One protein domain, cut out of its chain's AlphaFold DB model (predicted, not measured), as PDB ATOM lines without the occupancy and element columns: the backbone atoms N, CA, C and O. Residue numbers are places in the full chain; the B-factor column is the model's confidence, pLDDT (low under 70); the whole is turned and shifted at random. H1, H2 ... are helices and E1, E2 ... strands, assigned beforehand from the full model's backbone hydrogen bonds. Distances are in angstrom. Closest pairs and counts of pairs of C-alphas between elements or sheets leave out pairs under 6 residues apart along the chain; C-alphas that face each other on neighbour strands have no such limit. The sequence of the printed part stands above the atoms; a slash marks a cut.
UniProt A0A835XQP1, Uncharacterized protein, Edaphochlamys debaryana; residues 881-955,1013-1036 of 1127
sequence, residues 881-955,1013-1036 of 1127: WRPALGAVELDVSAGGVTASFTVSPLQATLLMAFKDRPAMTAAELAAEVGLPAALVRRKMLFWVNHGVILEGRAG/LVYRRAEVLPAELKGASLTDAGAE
ATOM      1  N   TRP A 881      -2.405  38.395  48.719       80.12
ATOM      2  CA  TRP A 881      -2.628  36.965  48.515       80.12
ATOM      3  C   TRP A 881      -1.584  36.377  47.551       80.12
ATOM      4  O   TRP A 881      -1.205  37.026  46.577       80.12
ATOM      5  N   ARG A 882      -1.126  35.143  47.810       76.25
ATOM      6  CA  ARG A 882      -0.240  34.366  46.917       76.25
ATOM      7  C   ARG A 882      -0.859  32.986  46.632       76.25
ATOM      8  O   ARG A 882      -0.498  32.019  47.297       76.25
ATOM      9  N   PRO A 883      -1.785  32.871  45.659       72.56
ATOM     10  CA  PRO A 883      -2.537  31.633  45.425       72.56
ATOM     11  C   PRO A 883      -1.668  30.439  45.012       72.56
ATOM     12  O   PRO A 883      -2.018  29.302  45.295       72.56
ATOM     13  N   ALA A 884      -0.509  30.676  44.392       69.56
ATOM     14  CA  ALA A 884       0.401  29.612  43.966       69.56
ATOM     15  C   ALA A 884       0.975  28.759  45.122       69.56
ATOM     16  O   ALA A 884       1.418  27.644  44.871       69.56
ATOM     17  N   LEU A 885       0.968  29.272  46.361       71.38
ATOM     18  CA  LEU A 885       1.525  28.610  47.552       71.38
ATOM     19  C   LEU A 885       0.456  27.989  48.471       71.38
ATOM     20  O   LEU A 885       0.782  27.554  49.571       71.38
ATOM     21  N   GLY A 886      -0.817  28.002  48.069       72.31
ATOM     22  CA  GLY A 886      -1.890  27.369  48.838       72.31
ATOM     23  C   GLY A 886      -2.019  25.869  48.565       72.31
ATOM     24  O   GLY A 886      -1.418  25.336  47.632       72.31
ATOM     25  N   ALA A 887      -2.897  25.224  49.328       76.06
ATOM     26  CA  ALA A 887      -3.441  23.898  49.055       76.06
ATOM     27  C   ALA A 887      -4.976  23.968  49.118       76.06
ATOM     28  O   ALA A 887      -5.527  24.763  49.882       76.06
ATOM     29  N   VAL A 888      -5.659  23.165  48.303       78.44
ATOM     30  CA  VAL A 888      -7.122  23.054  48.253       78.44
ATOM     31  C   VAL A 888      -7.495  21.583  48.316       78.44
ATOM     32  O   VAL A 888      -7.004  20.786  47.519       78.44
ATOM     33  N   GLU A 889      -8.382  21.239  49.242       78.69
ATOM     34  CA  GLU A 889      -9.038  19.935  49.279       78.69
ATOM     35  C   GLU A 889     -10.276  19.985  48.371       78.69
ATOM     36  O   GLU A 889     -11.118  20.876  48.496       78.69
ATOM     37  N   LEU A 890     -10.351  19.068  47.407       80.12
ATOM     38  CA  LEU A 890     -11.409  18.985  46.401       80.12
ATOM     39  C   LEU A 890     -12.036  17.594  46.392       80.12
ATOM     40  O   LEU A 890     -11.373  16.622  46.029       80.12
ATOM     41  N   ASP A 891     -13.336  17.524  46.657       80.12
ATOM     42  CA  ASP A 891     -14.128  16.320  46.416       80.12
ATOM     43  C   ASP A 891     -14.661  16.324  44.979       80.12
ATOM     44  O   ASP A 891     -15.605  17.038  44.627       80.12
ATOM     45  N   VAL A 892     -14.046  15.511  44.122       80.12
ATOM     46  CA  VAL A 892     -14.447  15.349  42.723       80.12
ATOM     47  C   VAL A 892     -15.376  14.143  42.620       80.12
ATOM     48  O   VAL A 892     -15.024  13.035  43.030       80.12
ATOM     49  N   SER A 893     -16.566  14.347  42.052       77.38
ATOM     50  CA  SER A 893     -17.538  13.276  41.829       77.38
ATOM     51  C   SER A 893     -17.985  13.192  40.370       77.38
ATOM     52  O   SER A 893     -18.414  14.177  39.770       77.38
ATOM     53  N   ALA A 894     -17.878  11.995  39.791       70.75
ATOM     54  CA  ALA A 894     -18.379  11.668  38.457       70.75
ATOM     55  C   ALA A 894     -18.659  10.161  38.357       70.75
ATOM     56  O   ALA A 894     -17.969   9.345  38.969       70.75
ATOM     57  N   GLY A 895     -19.703   9.773  37.618       57.88
ATOM     58  CA  GLY A 895     -20.059   8.361  37.409       57.88
ATOM     59  C   GLY A 895     -20.398   7.561  38.681       57.88
ATOM     60  O   GLY A 895     -20.310   6.337  38.663       57.88
ATOM     61  N   GLY A 896     -20.757   8.218  39.792       65.00
ATOM     62  CA  GLY A 896     -21.041   7.555  41.075       65.00
ATOM     63  C   GLY A 896     -19.804   7.203  41.917       65.00
ATOM     64  O   GLY A 896     -19.931   6.494  42.914       65.00
ATOM     65  N   VAL A 897     -18.620   7.699  41.542       70.50
ATOM     66  CA  VAL A 897     -17.390   7.629  42.344       70.50
ATOM     67  C   VAL A 897     -17.064   9.020  42.886       70.50
ATOM     68  O   VAL A 897     -17.131  10.000  42.147       70.50
ATOM     69  N   THR A 898     -16.715   9.092  44.171       76.12
ATOM     70  CA  THR A 898     -16.207  10.281  44.871       76.12
ATOM     71  C   THR A 898     -14.733  10.066  45.216       76.12
ATOM     72  O   THR A 898     -14.397   9.029  45.798       76.12
ATOM     73  N   ALA A 899     -13.871  11.026  44.887       77.25
ATOM     74  CA  ALA A 899     -12.448  11.009  45.224       77.25
ATOM     75  C   ALA A 899     -12.017  12.378  45.768       77.25
ATOM     76  O   ALA A 899     -12.394  13.407  45.200       77.25
ATOM     77  N   SER A 900     -11.240  12.375  46.853       75.62
ATOM     78  CA  SER A 900     -10.736  13.578  47.510       75.62
ATOM     79  C   SER A 900      -9.290  13.846  47.089       75.62
ATOM     80  O   SER A 900      -8.415  12.983  47.173       75.62
ATOM     81  N   PHE A 901      -9.026  15.058  46.610       79.56
ATOM     82  CA  PHE A 901      -7.711  15.474  46.127       79.56
ATOM     83  C   PHE A 901      -7.216  16.687  46.912       79.56
ATOM     84  O   PHE A 901      -7.924  17.689  46.987       79.56
ATOM     85  N   THR A 902      -5.988  16.643  47.426       77.69
ATOM     86  CA  THR A 902      -5.316  17.819  48.001       77.69
ATOM     87  C   THR A 902      -4.333  18.365  46.972       77.69
ATOM     88  O   THR A 902      -3.261  17.796  46.753       77.69
ATOM     89  N   VAL A 903      -4.715  19.454  46.306       79.38
ATOM     90  CA  VAL A 903      -4.030  19.992  45.120       79.38
ATOM     91  C   VAL A 903      -3.711  21.478  45.261       79.38
ATOM     92  O   VAL A 903      -4.312  22.195  46.058       79.38
ATOM     93  N   SER A 904      -2.779  21.976  44.451       80.50
ATOM     94  CA  SER A 904      -2.512  23.411  44.336       80.50
ATOM     95  C   SER A 904      -3.767  24.164  43.853       80.50
ATOM     96  O   SER A 904      -4.457  23.678  42.950       80.50
ATOM     97  N   PRO A 905      -4.036  25.395  44.337       79.62
ATOM     98  CA  PRO A 905      -5.090  26.258  43.813       79.62
ATOM     99  C   PRO A 905      -5.069  26.405  42.289       79.62
ATOM    100  O   PRO A 905      -6.129  26.505  41.686       79.62
ATOM    101  N   LEU A 906      -3.899  26.332  41.643       79.56
ATOM    102  CA  LEU A 906      -3.789  26.326  40.180       79.56
ATOM    103  C   LEU A 906      -4.380  25.057  39.533       79.56
ATOM    104  O   LEU A 906      -5.081  25.135  38.525       79.56
ATOM    105  N   GLN A 907      -4.114  23.875  40.092       80.69
ATOM    106  CA  GLN A 907      -4.740  22.631  39.627       80.69
ATOM    107  C   GLN A 907      -6.256  22.676  39.874       80.69
ATOM    108  O   GLN A 907      -7.018  22.235  39.013       80.69
ATOM    109  N   ALA A 908      -6.690  23.276  40.990       82.00
ATOM    110  CA  ALA A 908      -8.098  23.486  41.313       82.00
ATOM    111  C   ALA A 908      -8.806  24.431  40.326       82.00
ATOM    112  O   ALA A 908      -9.872  24.084  39.819       82.00
ATOM    113  N   THR A 909      -8.220  25.589  39.987       80.94
ATOM    114  CA  THR A 909      -8.805  26.514  38.997       80.94
ATOM    115  C   THR A 909      -8.899  25.872  37.615       80.94
ATOM    116  O   THR A 909      -9.922  26.012  36.949       80.94
ATOM    117  N   LEU A 910      -7.861  25.126  37.209       83.62
ATOM    118  CA  LEU A 910      -7.849  24.382  35.948       83.62
ATOM    119  C   LEU A 910      -8.980  23.352  35.883       83.62
ATOM    120  O   LEU A 910      -9.604  23.229  34.836       83.62
ATOM    121  N   LEU A 911      -9.277  22.647  36.981       83.12
ATOM    122  CA  LEU A 911     -10.385  21.689  37.029       83.12
ATOM    123  C   LEU A 911     -11.757  22.388  37.083       83.12
ATOM    124  O   LEU A 911     -12.694  21.948  36.417       83.12
ATOM    125  N   MET A 912     -11.880  23.493  37.828       80.19
ATOM    126  CA  MET A 912     -13.137  24.243  37.954       80.19
ATOM    127  C   MET A 912     -13.621  24.856  36.633       80.19
ATOM    128  O   MET A 912     -14.832  24.928  36.434       80.19
ATOM    129  N   ALA A 913     -12.723  25.218  35.710       81.19
ATOM    130  CA  ALA A 913     -13.093  25.656  34.358       81.19
ATOM    131  C   ALA A 913     -13.959  24.614  33.607       81.19
ATOM    132  O   ALA A 913     -14.881  24.965  32.870       81.19
ATOM    133  N   PHE A 914     -13.748  23.317  33.875       79.38
ATOM    134  CA  PHE A 914     -14.517  22.220  33.272       79.38
ATOM    135  C   PHE A 914     -15.840  21.905  33.989       79.38
ATOM    136  O   PHE A 914     -16.484  20.893  33.684       79.38
ATOM    137  N   LYS A 915     -16.274  22.738  34.945       77.75
ATOM    138  CA  LYS A 915     -17.597  22.614  35.575       77.75
ATOM    139  C   LYS A 915     -18.701  22.940  34.568       77.75
ATOM    140  O   LYS A 915     -19.563  22.094  34.320       77.75
ATOM    141  N   ASP A 916     -18.604  24.114  33.946       75.62
ATOM    142  CA  ASP A 916     -19.632  24.663  33.055       75.62
ATOM    143  C   ASP A 916     -19.416  24.261  31.583       75.62
ATOM    144  O   ASP A 916     -20.376  24.162  30.818       75.62
ATOM    145  N   ARG A 917     -18.167  23.974  31.176       80.25
ATOM    146  CA  ARG A 917     -17.810  23.551  29.808       80.25
ATOM    147  C   ARG A 917     -17.126  22.174  29.798       80.25
ATOM    148  O   ARG A 917     -16.067  22.022  30.395       80.25
ATOM    149  N   PRO A 918     -17.665  21.148  29.108       78.12
ATOM    150  CA  PRO A 918     -17.116  19.787  29.169       78.12
ATOM    151  C   PRO A 918     -15.850  19.576  28.321       78.12
ATOM    152  O   PRO A 918     -15.152  18.579  28.519       78.12
ATOM    153  N   ALA A 919     -15.550  20.473  27.375       80.19
ATOM    154  CA  ALA A 919     -14.337  20.439  26.564       80.19
ATOM    155  C   ALA A 919     -13.861  21.854  26.203       80.19
ATOM    156  O   ALA A 919     -14.690  22.732  25.965       80.19
ATOM    157  N   MET A 920     -12.542  22.055  26.148       81.25
ATOM    158  CA  MET A 920     -11.892  23.343  25.860       81.25
ATOM    159  C   MET A 920     -10.536  23.146  25.174       81.25
ATOM    160  O   MET A 920      -9.838  22.170  25.451       81.25
ATOM    161  N   THR A 921     -10.123  24.085  24.323       85.50
ATOM    162  CA  THR A 921      -8.751  24.118  23.790       85.50
ATOM    163  C   THR A 921      -7.743  24.624  24.828       85.50
ATOM    164  O   THR A 921      -8.075  25.366  25.755       85.50
ATOM    165  N   ALA A 922      -6.468  24.275  24.644       80.62
ATOM    166  CA  ALA A 922      -5.367  24.778  25.463       80.62
ATOM    167  C   ALA A 922      -5.203  26.311  25.388       80.62
ATOM    168  O   ALA A 922      -4.705  26.910  26.340       80.62
ATOM    169  N   ALA A 923      -5.619  26.945  24.283       79.50
ATOM    170  CA  ALA A 923      -5.601  28.398  24.112       79.50
ATOM    171  C   ALA A 923      -6.764  29.093  24.847       79.50
ATOM    172  O   ALA A 923      -6.547  30.096  25.525       79.50
ATOM    173  N   GLU A 924      -7.979  28.540  24.787       82.12
ATOM    174  CA  GLU A 924      -9.136  29.065  25.531       82.12
ATOM    175  C   GLU A 924      -8.953  28.915  27.047       82.12
ATOM    176  O   GLU A 924      -9.260  29.840  27.796       82.12
ATOM    177  N   LEU A 925      -8.408  27.780  27.502       82.69
ATOM    178  CA  LEU A 925      -8.128  27.537  28.920       82.69
ATOM    179  C   LEU A 925      -7.018  28.460  29.449       82.69
ATOM    180  O   LEU A 925      -7.092  28.945  30.575       82.69
ATOM    181  N   ALA A 926      -6.013  28.756  28.620       82.50
ATOM    182  CA  ALA A 926      -4.993  29.758  28.918       82.50
ATOM    183  C   ALA A 926      -5.589  31.166  29.091       82.50
ATOM    184  O   ALA A 926      -5.239  31.865  30.043       82.50
ATOM    185  N   ALA A 927      -6.523  31.555  28.217       81.62
ATOM    186  CA  ALA A 927      -7.207  32.844  28.296       81.62
ATOM    187  C   ALA A 927      -8.135  32.960  29.522       81.62
ATOM    188  O   ALA A 927      -8.156  34.005  30.164       81.62
ATOM    189  N   GLU A 928      -8.869  31.900  29.874       76.88
ATOM    190  CA  GLU A 928      -9.801  31.905  31.014       76.88
ATOM    191  C   GLU A 928      -9.093  31.896  32.377       76.88
ATOM    192  O   GLU A 928      -9.559  32.528  33.321       76.88
ATOM    193  N   VAL A 929      -7.945  31.217  32.481       78.12
ATOM    194  CA  VAL A 929      -7.163  31.120  33.728       78.12
ATOM    195  C   VAL A 929      -6.147  32.271  33.869       78.12
ATOM    196  O   VAL A 929      -5.640  32.518  34.964       78.12
ATOM    197  N   GLY A 930      -5.872  33.012  32.788       75.12
ATOM    198  CA  GLY A 930      -4.934  34.143  32.774       75.12
ATOM    199  C   GLY A 930      -3.457  33.735  32.700       75.12
ATOM    200  O   GLY A 930      -2.591  34.470  33.166       75.12
ATOM    201  N   LEU A 931      -3.150  32.553  32.147       77.88
ATOM    202  CA  LEU A 931      -1.808  31.956  32.178       77.88
ATOM    203  C   LEU A 931      -1.264  31.589  30.790       77.88
ATOM    204  O   LEU A 931      -2.028  31.176  29.922       77.88
ATOM    205  N   PRO A 932       0.069  31.619  30.575       80.62
ATOM    206  CA  PRO A 932       0.672  31.168  29.326       80.62
ATOM    207  C   PRO A 932       0.326  29.708  29.001       80.62
ATOM    208  O   PRO A 932       0.533  28.807  29.820       80.62
ATOM    209  N   ALA A 933      -0.101  29.444  27.762       75.88
ATOM    210  CA  ALA A 933      -0.535  28.114  27.320       75.88
ATOM    211  C   ALA A 933       0.524  27.005  27.514       75.88
ATOM    212  O   ALA A 933       0.177  25.840  27.684       75.88
ATOM    213  N   ALA A 934       1.819  27.345  27.529       77.62
ATOM    214  CA  ALA A 934       2.889  26.396  27.848       77.62
ATOM    215  C   ALA A 934       2.839  25.898  29.308       77.62
ATOM    216  O   ALA A 934       3.035  24.708  29.560       77.62
ATOM    217  N   LEU A 935       2.537  26.789  30.260       76.31
ATOM    218  CA  LEU A 935       2.437  26.456  31.680       76.31
ATOM    219  C   LEU A 935       1.159  25.656  31.957       76.31
ATOM    220  O   LEU A 935       1.220  24.653  32.670       76.31
ATOM    221  N   VAL A 936       0.049  26.038  31.312       79.94
ATOM    222  CA  VAL A 936      -1.216  25.283  31.329       79.94
ATOM    223  C   VAL A 936      -0.994  23.851  30.843       79.94
ATOM    224  O   VAL A 936      -1.268  22.929  31.604       79.94
ATOM    225  N   ARG A 937      -0.402  23.642  29.654       80.00
ATOM    226  CA  ARG A 937      -0.091  22.289  29.146       80.00
ATOM    227  C   ARG A 937       0.722  21.462  30.148       80.00
ATOM    228  O   ARG A 937       0.355  20.325  30.419       80.00
ATOM    229  N   ARG A 938       1.782  22.036  30.739       79.25
ATOM    230  CA  ARG A 938       2.636  21.339  31.722       79.25
ATOM    231  C   ARG A 938       1.874  20.940  32.989       79.25
ATOM    232  O   ARG A 938       2.018  19.809  33.435       79.25
ATOM    233  N   LYS A 939       1.081  21.841  33.580       79.94
ATOM    234  CA  LYS A 939       0.335  21.551  34.821       79.94
ATOM    235  C   LYS A 939      -0.900  20.669  34.570       79.94
ATOM    236  O   LYS A 939      -1.290  19.925  35.462       79.94
ATOM    237  N   MET A 940      -1.455  20.675  33.357       81.06
ATOM    238  CA  MET A 940      -2.579  19.815  32.963       81.06
ATOM    239  C   MET A 940      -2.214  18.325  32.897       81.06
ATOM    240  O   MET A 940      -3.074  17.483  33.146       81.06
ATOM    241  N   LEU A 941      -0.939  17.989  32.649       81.88
ATOM    242  CA  LEU A 941      -0.442  16.605  32.674       81.88
ATOM    243  C   LEU A 941      -0.763  15.877  33.988       81.88
ATOM    244  O   LEU A 941      -0.982  14.672  33.966       81.88
ATOM    245  N   PHE A 942      -0.857  16.591  35.116       82.69
ATOM    246  CA  PHE A 942      -1.296  16.010  36.386       82.69
ATOM    247  C   PHE A 942      -2.701  15.393  36.269       82.69
ATOM    248  O   PHE A 942      -2.886  14.218  36.575       82.69
ATOM    249  N   TRP A 943      -3.680  16.152  35.765       83.62
ATOM    250  CA  TRP A 943      -5.062  15.685  35.611       83.62
ATOM    251  C   TRP A 943      -5.235  14.657  34.484       83.62
ATOM    252  O   TRP A 943      -6.128  13.813  34.573       83.62
ATOM    253  N   VAL A 944      -4.370  14.702  33.461       83.06
ATOM    254  CA  VAL A 944      -4.317  13.694  32.388       83.06
ATOM    255  C   VAL A 944      -3.771  12.363  32.907       83.06
ATOM    256  O   VAL A 944      -4.400  11.328  32.699       83.06
ATOM    257  N   ASN A 945      -2.669  12.378  33.664       81.50
ATOM    258  CA  ASN A 945      -2.084  11.173  34.262       81.50
ATOM    259  C   ASN A 945      -3.027  10.497  35.272       81.50
ATOM    260  O   ASN A 945      -3.043   9.274  35.361       81.50
ATOM    261  N   HIS A 946      -3.837  11.275  36.000       75.44
ATOM    262  CA  HIS A 946      -4.868  10.750  36.907       75.44
ATOM    263  C   HIS A 946      -6.187  10.378  36.196       75.44
ATOM    264  O   HIS A 946      -7.136   9.956  36.853       75.44
ATOM    265  N   GLY A 947      -6.295  10.543  34.872       73.19
ATOM    266  CA  GLY A 947      -7.485  10.168  34.096       73.19
ATOM    267  C   GLY A 947      -8.746  10.998  34.377       73.19
ATOM    268  O   GLY A 947      -9.835  10.611  33.957       73.19
ATOM    269  N   VAL A 948      -8.626  12.137  35.068       80.06
ATOM    270  CA  VAL A 948      -9.745  13.061  35.348       80.06
ATOM    271  C   VAL A 948     -10.094  13.879  34.098       80.06
ATOM    272  O   VAL A 948     -11.256  14.225  33.860       80.06
ATOM    273  N   ILE A 949      -9.085  14.169  33.273       83.06
ATOM    274  CA  ILE A 949      -9.213  14.911  32.019       83.06
ATOM    275  C   ILE A 949      -8.516  14.131  30.902       83.06
ATOM    276  O   ILE A 949      -7.420  13.613  31.082       83.06
ATOM    277  N   LEU A 950      -9.149  14.055  29.736       79.44
ATOM    278  CA  LEU A 950      -8.643  13.376  28.547       79.44
ATOM    279  C   LEU A 950      -8.117  14.408  27.544       79.44
ATOM    280  O   LEU A 950      -8.773  15.424  27.300       79.44
ATOM    281  N   GLU A 951      -6.965  14.140  26.935       83.50
ATOM    282  CA  GLU A 951      -6.438  14.943  25.828       83.50
ATOM    283  C   GLU A 951      -6.858  14.383  24.458       83.50
ATOM    284  O   GLU A 951      -6.948  13.176  24.242       83.50
ATOM    285  N   GLY A 952      -7.115  15.281  23.510       72.88
ATOM    286  CA  GLY A 952      -7.378  14.970  22.109       72.88
ATOM    287  C   GLY A 952      -6.905  16.108  21.207       72.88
ATOM    288  O   GLY A 952      -6.779  17.248  21.644       72.88
ATOM    289  N   ARG A 953      -6.620  15.827  19.934       67.62
ATOM    290  CA  ARG A 953      -6.129  16.839  18.982       67.62
ATOM    291  C   ARG A 953      -7.279  17.379  18.132       67.62
ATOM    292  O   ARG A 953      -8.007  16.598  17.520       67.62
ATOM    293  N   ALA A 954      -7.436  18.700  18.064       46.59
ATOM    294  CA  ALA A 954      -8.409  19.330  17.177       46.59
ATOM    295  C   ALA A 954      -8.006  19.148  15.705       46.59
ATOM    296  O   ALA A 954      -7.026  19.733  15.245       46.59
ATOM    297  N   GLY A 955      -8.811  18.391  14.957       42.31
ATOM    298  CA  GLY A 955      -8.874  18.479  13.497       42.31
ATOM    299  C   GLY A 955      -7.980  17.521  12.705       42.31
ATOM    300  O   GLY A 955      -6.857  17.848  12.335       42.31
ATOM    301  N   LEU A1013      -4.430  21.350  21.122       75.06
ATOM    302  CA  LEU A1013      -4.819  20.360  22.121       75.06
ATOM    303  C   LEU A1013      -6.186  20.752  22.680       75.06
ATOM    304  O   LEU A1013      -6.372  21.875  23.150       75.06
ATOM    305  N   VAL A1014      -7.115  19.805  22.653       81.81
ATOM    306  CA  VAL A1014      -8.432  19.876  23.280       81.81
ATOM    307  C   VAL A1014      -8.410  18.984  24.508       81.81
ATOM    308  O   VAL A1014      -8.108  17.795  24.425       81.81
ATOM    309  N   TYR A1015      -8.779  19.556  25.642       83.25
ATOM    310  CA  TYR A1015      -9.012  18.833  26.879       83.25
ATOM    311  C   TYR A1015     -10.509  18.563  27.027       83.25
ATOM    312  O   TYR A1015     -11.325  19.443  26.750       83.25
ATOM    313  N   ARG A1016     -10.880  17.355  27.457       78.56
ATOM    314  CA  ARG A1016     -12.267  16.948  27.721       78.56
ATOM    315  C   ARG A1016     -12.373  16.300  29.099       78.56
ATOM    316  O   ARG A1016     -11.569  15.438  29.434       78.56
ATOM    317  N   ARG A1017     -13.389  16.670  29.875       80.19
ATOM    318  CA  ARG A1017     -13.708  16.030  31.162       80.19
ATOM    319  C   ARG A1017     -14.052  14.547  30.961       80.19
ATOM    320  O   ARG A1017     -14.825  14.226  30.060       80.19
ATOM    321  N   ALA A1018     -13.515  13.654  31.792       71.06
ATOM    322  CA  ALA A1018     -13.908  12.244  31.773       71.06
ATOM    323  C   ALA A1018     -15.360  12.064  32.270       71.06
ATOM    324  O   ALA A1018     -15.772  12.688  33.248       71.06
ATOM    325  N   GLU A1019     -16.147  11.213  31.603       61.88
ATOM    326  CA  GLU A1019     -17.544  10.928  31.992       61.88
ATOM    327  C   GLU A1019     -17.646   9.881  33.117       61.88
ATOM    328  O   GLU A1019     -18.613   9.870  33.880       61.88
ATOM    329  N   VAL A1020     -16.625   9.029  33.249       60.38
ATOM    330  CA  VAL A1020     -16.487   8.003  34.290       60.38
ATOM    331  C   VAL A1020     -15.068   8.089  34.851       60.38
ATOM    332  O   VAL A1020     -14.105   8.026  34.089       60.38
ATOM    333  N   LEU A1021     -14.937   8.235  36.172       65.62
ATOM    334  CA  LEU A1021     -13.637   8.210  36.850       65.62
ATOM    335  C   LEU A1021     -13.068   6.777  36.889       65.62
ATOM    336  O   LEU A1021     -13.835   5.832  37.095       65.62
ATOM    337  N   PRO A1022     -11.739   6.595  36.754       62.34
ATOM    338  CA  PRO A1022     -11.083   5.309  36.976       62.34
ATOM    339  C   PRO A1022     -11.468   4.675  38.321       62.34
ATOM    340  O   PRO A1022     -11.427   5.327  39.365       62.34
ATOM    341  N   ALA A1023     -11.791   3.377  38.313       56.94
ATOM    342  CA  ALA A1023     -12.212   2.649  39.516       56.94
ATOM    343  C   ALA A1023     -11.134   2.606  40.623       56.94
ATOM    344  O   ALA A1023     -11.464   2.420  41.792       56.94
ATOM    345  N   GLU A1024      -9.868   2.816  40.254       56.31
ATOM    346  CA  GLU A1024      -8.698   2.850  41.141       56.31
ATOM    347  C   GLU A1024      -8.675   4.071  42.082       56.31
ATOM    348  O   GLU A1024      -8.034   4.025  43.126       56.31
ATOM    349  N   LEU A1025      -9.418   5.140  41.766       55.81
ATOM    350  CA  LEU A1025      -9.494   6.364  42.583       55.81
ATOM    351  C   LEU A1025     -10.555   6.297  43.697       55.81
ATOM    352  O   LEU A1025     -10.733   7.254  44.451       55.81
ATOM    353  N   LYS A1026     -11.301   5.191  43.808       44.50
ATOM    354  CA  LYS A1026     -12.442   5.075  44.723       44.50
ATOM    355  C   LYS A1026     -11.990   5.052  46.190       44.50
ATOM    356  O   LYS A1026     -11.618   4.006  46.713       44.50
ATOM    357  N   GLY A1027     -12.092   6.203  46.859       48.16
ATOM    358  CA  GLY A1027     -11.681   6.382  48.257       48.16
ATOM    359  C   GLY A1027     -10.193   6.696  48.452       48.16
ATOM    360  O   GLY A1027      -9.710   6.628  49.579       48.16
ATOM    361  N   ALA A1028      -9.464   7.036  47.385       47.12
ATOM    362  CA  ALA A1028      -8.090   7.510  47.495       47.12
ATOM    363  C   ALA A1028      -8.069   8.992  47.907       47.12
ATOM    364  O   ALA A1028      -8.687   9.816  47.236       47.12
ATOM    365  N   SER A1029      -7.331   9.316  48.975       46.56
ATOM    366  CA  SER A1029      -6.899  10.688  49.268       46.56
ATOM    367  C   SER A1029      -5.517  10.884  48.653       46.56
ATOM    368  O   SER A1029      -4.530  10.312  49.126       46.56
ATOM    369  N   LEU A1030      -5.460  11.621  47.546       55.75
ATOM    370  CA  LEU A1030      -4.232  11.862  46.788       55.75
ATOM    371  C   LEU A1030      -3.767  13.299  47.025       55.75
ATOM    372  O   LEU A1030      -4.460  14.257  46.687       55.75
ATOM    373  N   THR A1031      -2.575  13.429  47.607       53.06
ATOM    374  CA  THR A1031      -1.888  14.712  47.792       53.06
ATOM    375  C   THR A1031      -0.924  14.942  46.628       53.06
ATOM    376  O   THR A1031      -0.265  13.999  46.184       53.06
ATOM    377  N   ASP A1032      -0.818  16.178  46.132       46.56
ATOM    378  CA  ASP A1032       0.262  16.567  45.212       46.56
ATOM    379  C   ASP A1032       1.595  16.605  45.979       46.56
ATOM    380  O   ASP A1032       2.045  17.647  46.461       46.56
ATOM    381  N   ALA A1033       2.190  15.422  46.150       31.91
ATOM    382  CA  ALA A1033       3.409  15.191  46.911       31.91
ATOM    383  C   ALA A1033       4.657  15.713  46.177       31.91
ATOM    384  O   ALA A1033       5.523  14.952  45.753       31.91
ATOM    385  N   GLY A1034       4.751  17.040  46.083       39.19
ATOM    386  CA  GLY A1034       6.006  17.781  46.003       39.19
ATOM    387  C   GLY A1034       6.885  17.492  44.789       39.19
ATOM    388  O   GLY A1034       7.982  16.962  44.939       39.19
ATOM    389  N   ALA A1035       6.472  17.967  43.612       30.02
ATOM    390  CA  ALA A1035       7.374  18.123  42.472       30.02
ATOM    391  C   ALA A1035       7.119  19.434  41.703       30.02
ATOM    392  O   ALA A1035       6.632  19.438  40.571       30.02
ATOM    393  N   GLU A1036       7.586  20.564  42.254       34.31
ATOM    394  CA  GLU A1036       8.222  21.571  41.384       34.31
ATOM    395  C   GLU A1036       9.584  21.014  40.934       34.31
ATOM    396  O   GLU A1036      10.637  21.552  41.266       34.31
TER     397      GLU A1036
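Overview. This is residues 881 to 955 and 1013 to 1036 of the 1127 residues of an uncharacterized protein of Edaphochlamys debaryana (UniProt A0A835XQP1). Two small three-stranded sheets meet a group of three crossed helices: H1, near the middle, packs over E1 of one sheet, while H2 and H3 cover one face of the other. The 99 printed residues include three named helices and six named strands, in the order E1 E2 H1 E3 H2 H3 E4 E5 E6, class mixed. Sheet E1 E2 E6 is mixed; sheet E3 E5 E4 is antiparallel. The whole is compact, rounded, with a radius of gyration of the C-alphas of 13.2 A and spans of 36 by 33 by 23 A.

Arrangement. E1, residues 888 to 894, and E2, 897 to 903, form an antiparallel hairpin; N 890 and O 901 are 2.8 A apart. E6, 1029 to 1031, is parallel to E2, with N 902 and O 1030 2.9 A apart. H1, 905 to 912, is on this sheet over E1; the closest C-alphas, of Val 888 and Pro 905, are 5.8 A apart. In the other sheet E5, 1013 to 1017, is antiparallel to E3, 919 to 921, with N 920 to O 1015 2.9 A, and to E4, 949 to 953, with N 950 to O 1016 2.8 A. H3, 933 to 945, is on it at a height of 9.4 A, forming two layers, a helix on one face of a sheet. H2, 922 to 929, on the same face, stands up from it at 48 degrees. H2 touches H3, about perpendicular at 82 degrees; the closest C-alphas, of Ala 926 and Ala 933, are 5.0 A apart. E3, H2 H3, E4 is a split strand-helix-strand unit, with E5 between its strands, and a right-handed crossover. Every O i to N i+4 pair is within hydrogen-bond range in H1 and H2, and 7 of 9 in H3.

Along the chain. E1 is 18.8 A long from C-alpha 888 at (-7.122, 23.054, 48.253); E2 and H3 are each 18.4 A. E6 ends at C-alpha 1031, (-1.888, 14.712, 47.792).

Size, cuts and confidence. Residues 956 to 1012 are not printed; C-alphas 955 and 1013 are 9.7 A apart. E5 to E6 is a long link. Residues 1019 to 1036 are among those under pLDDT 70.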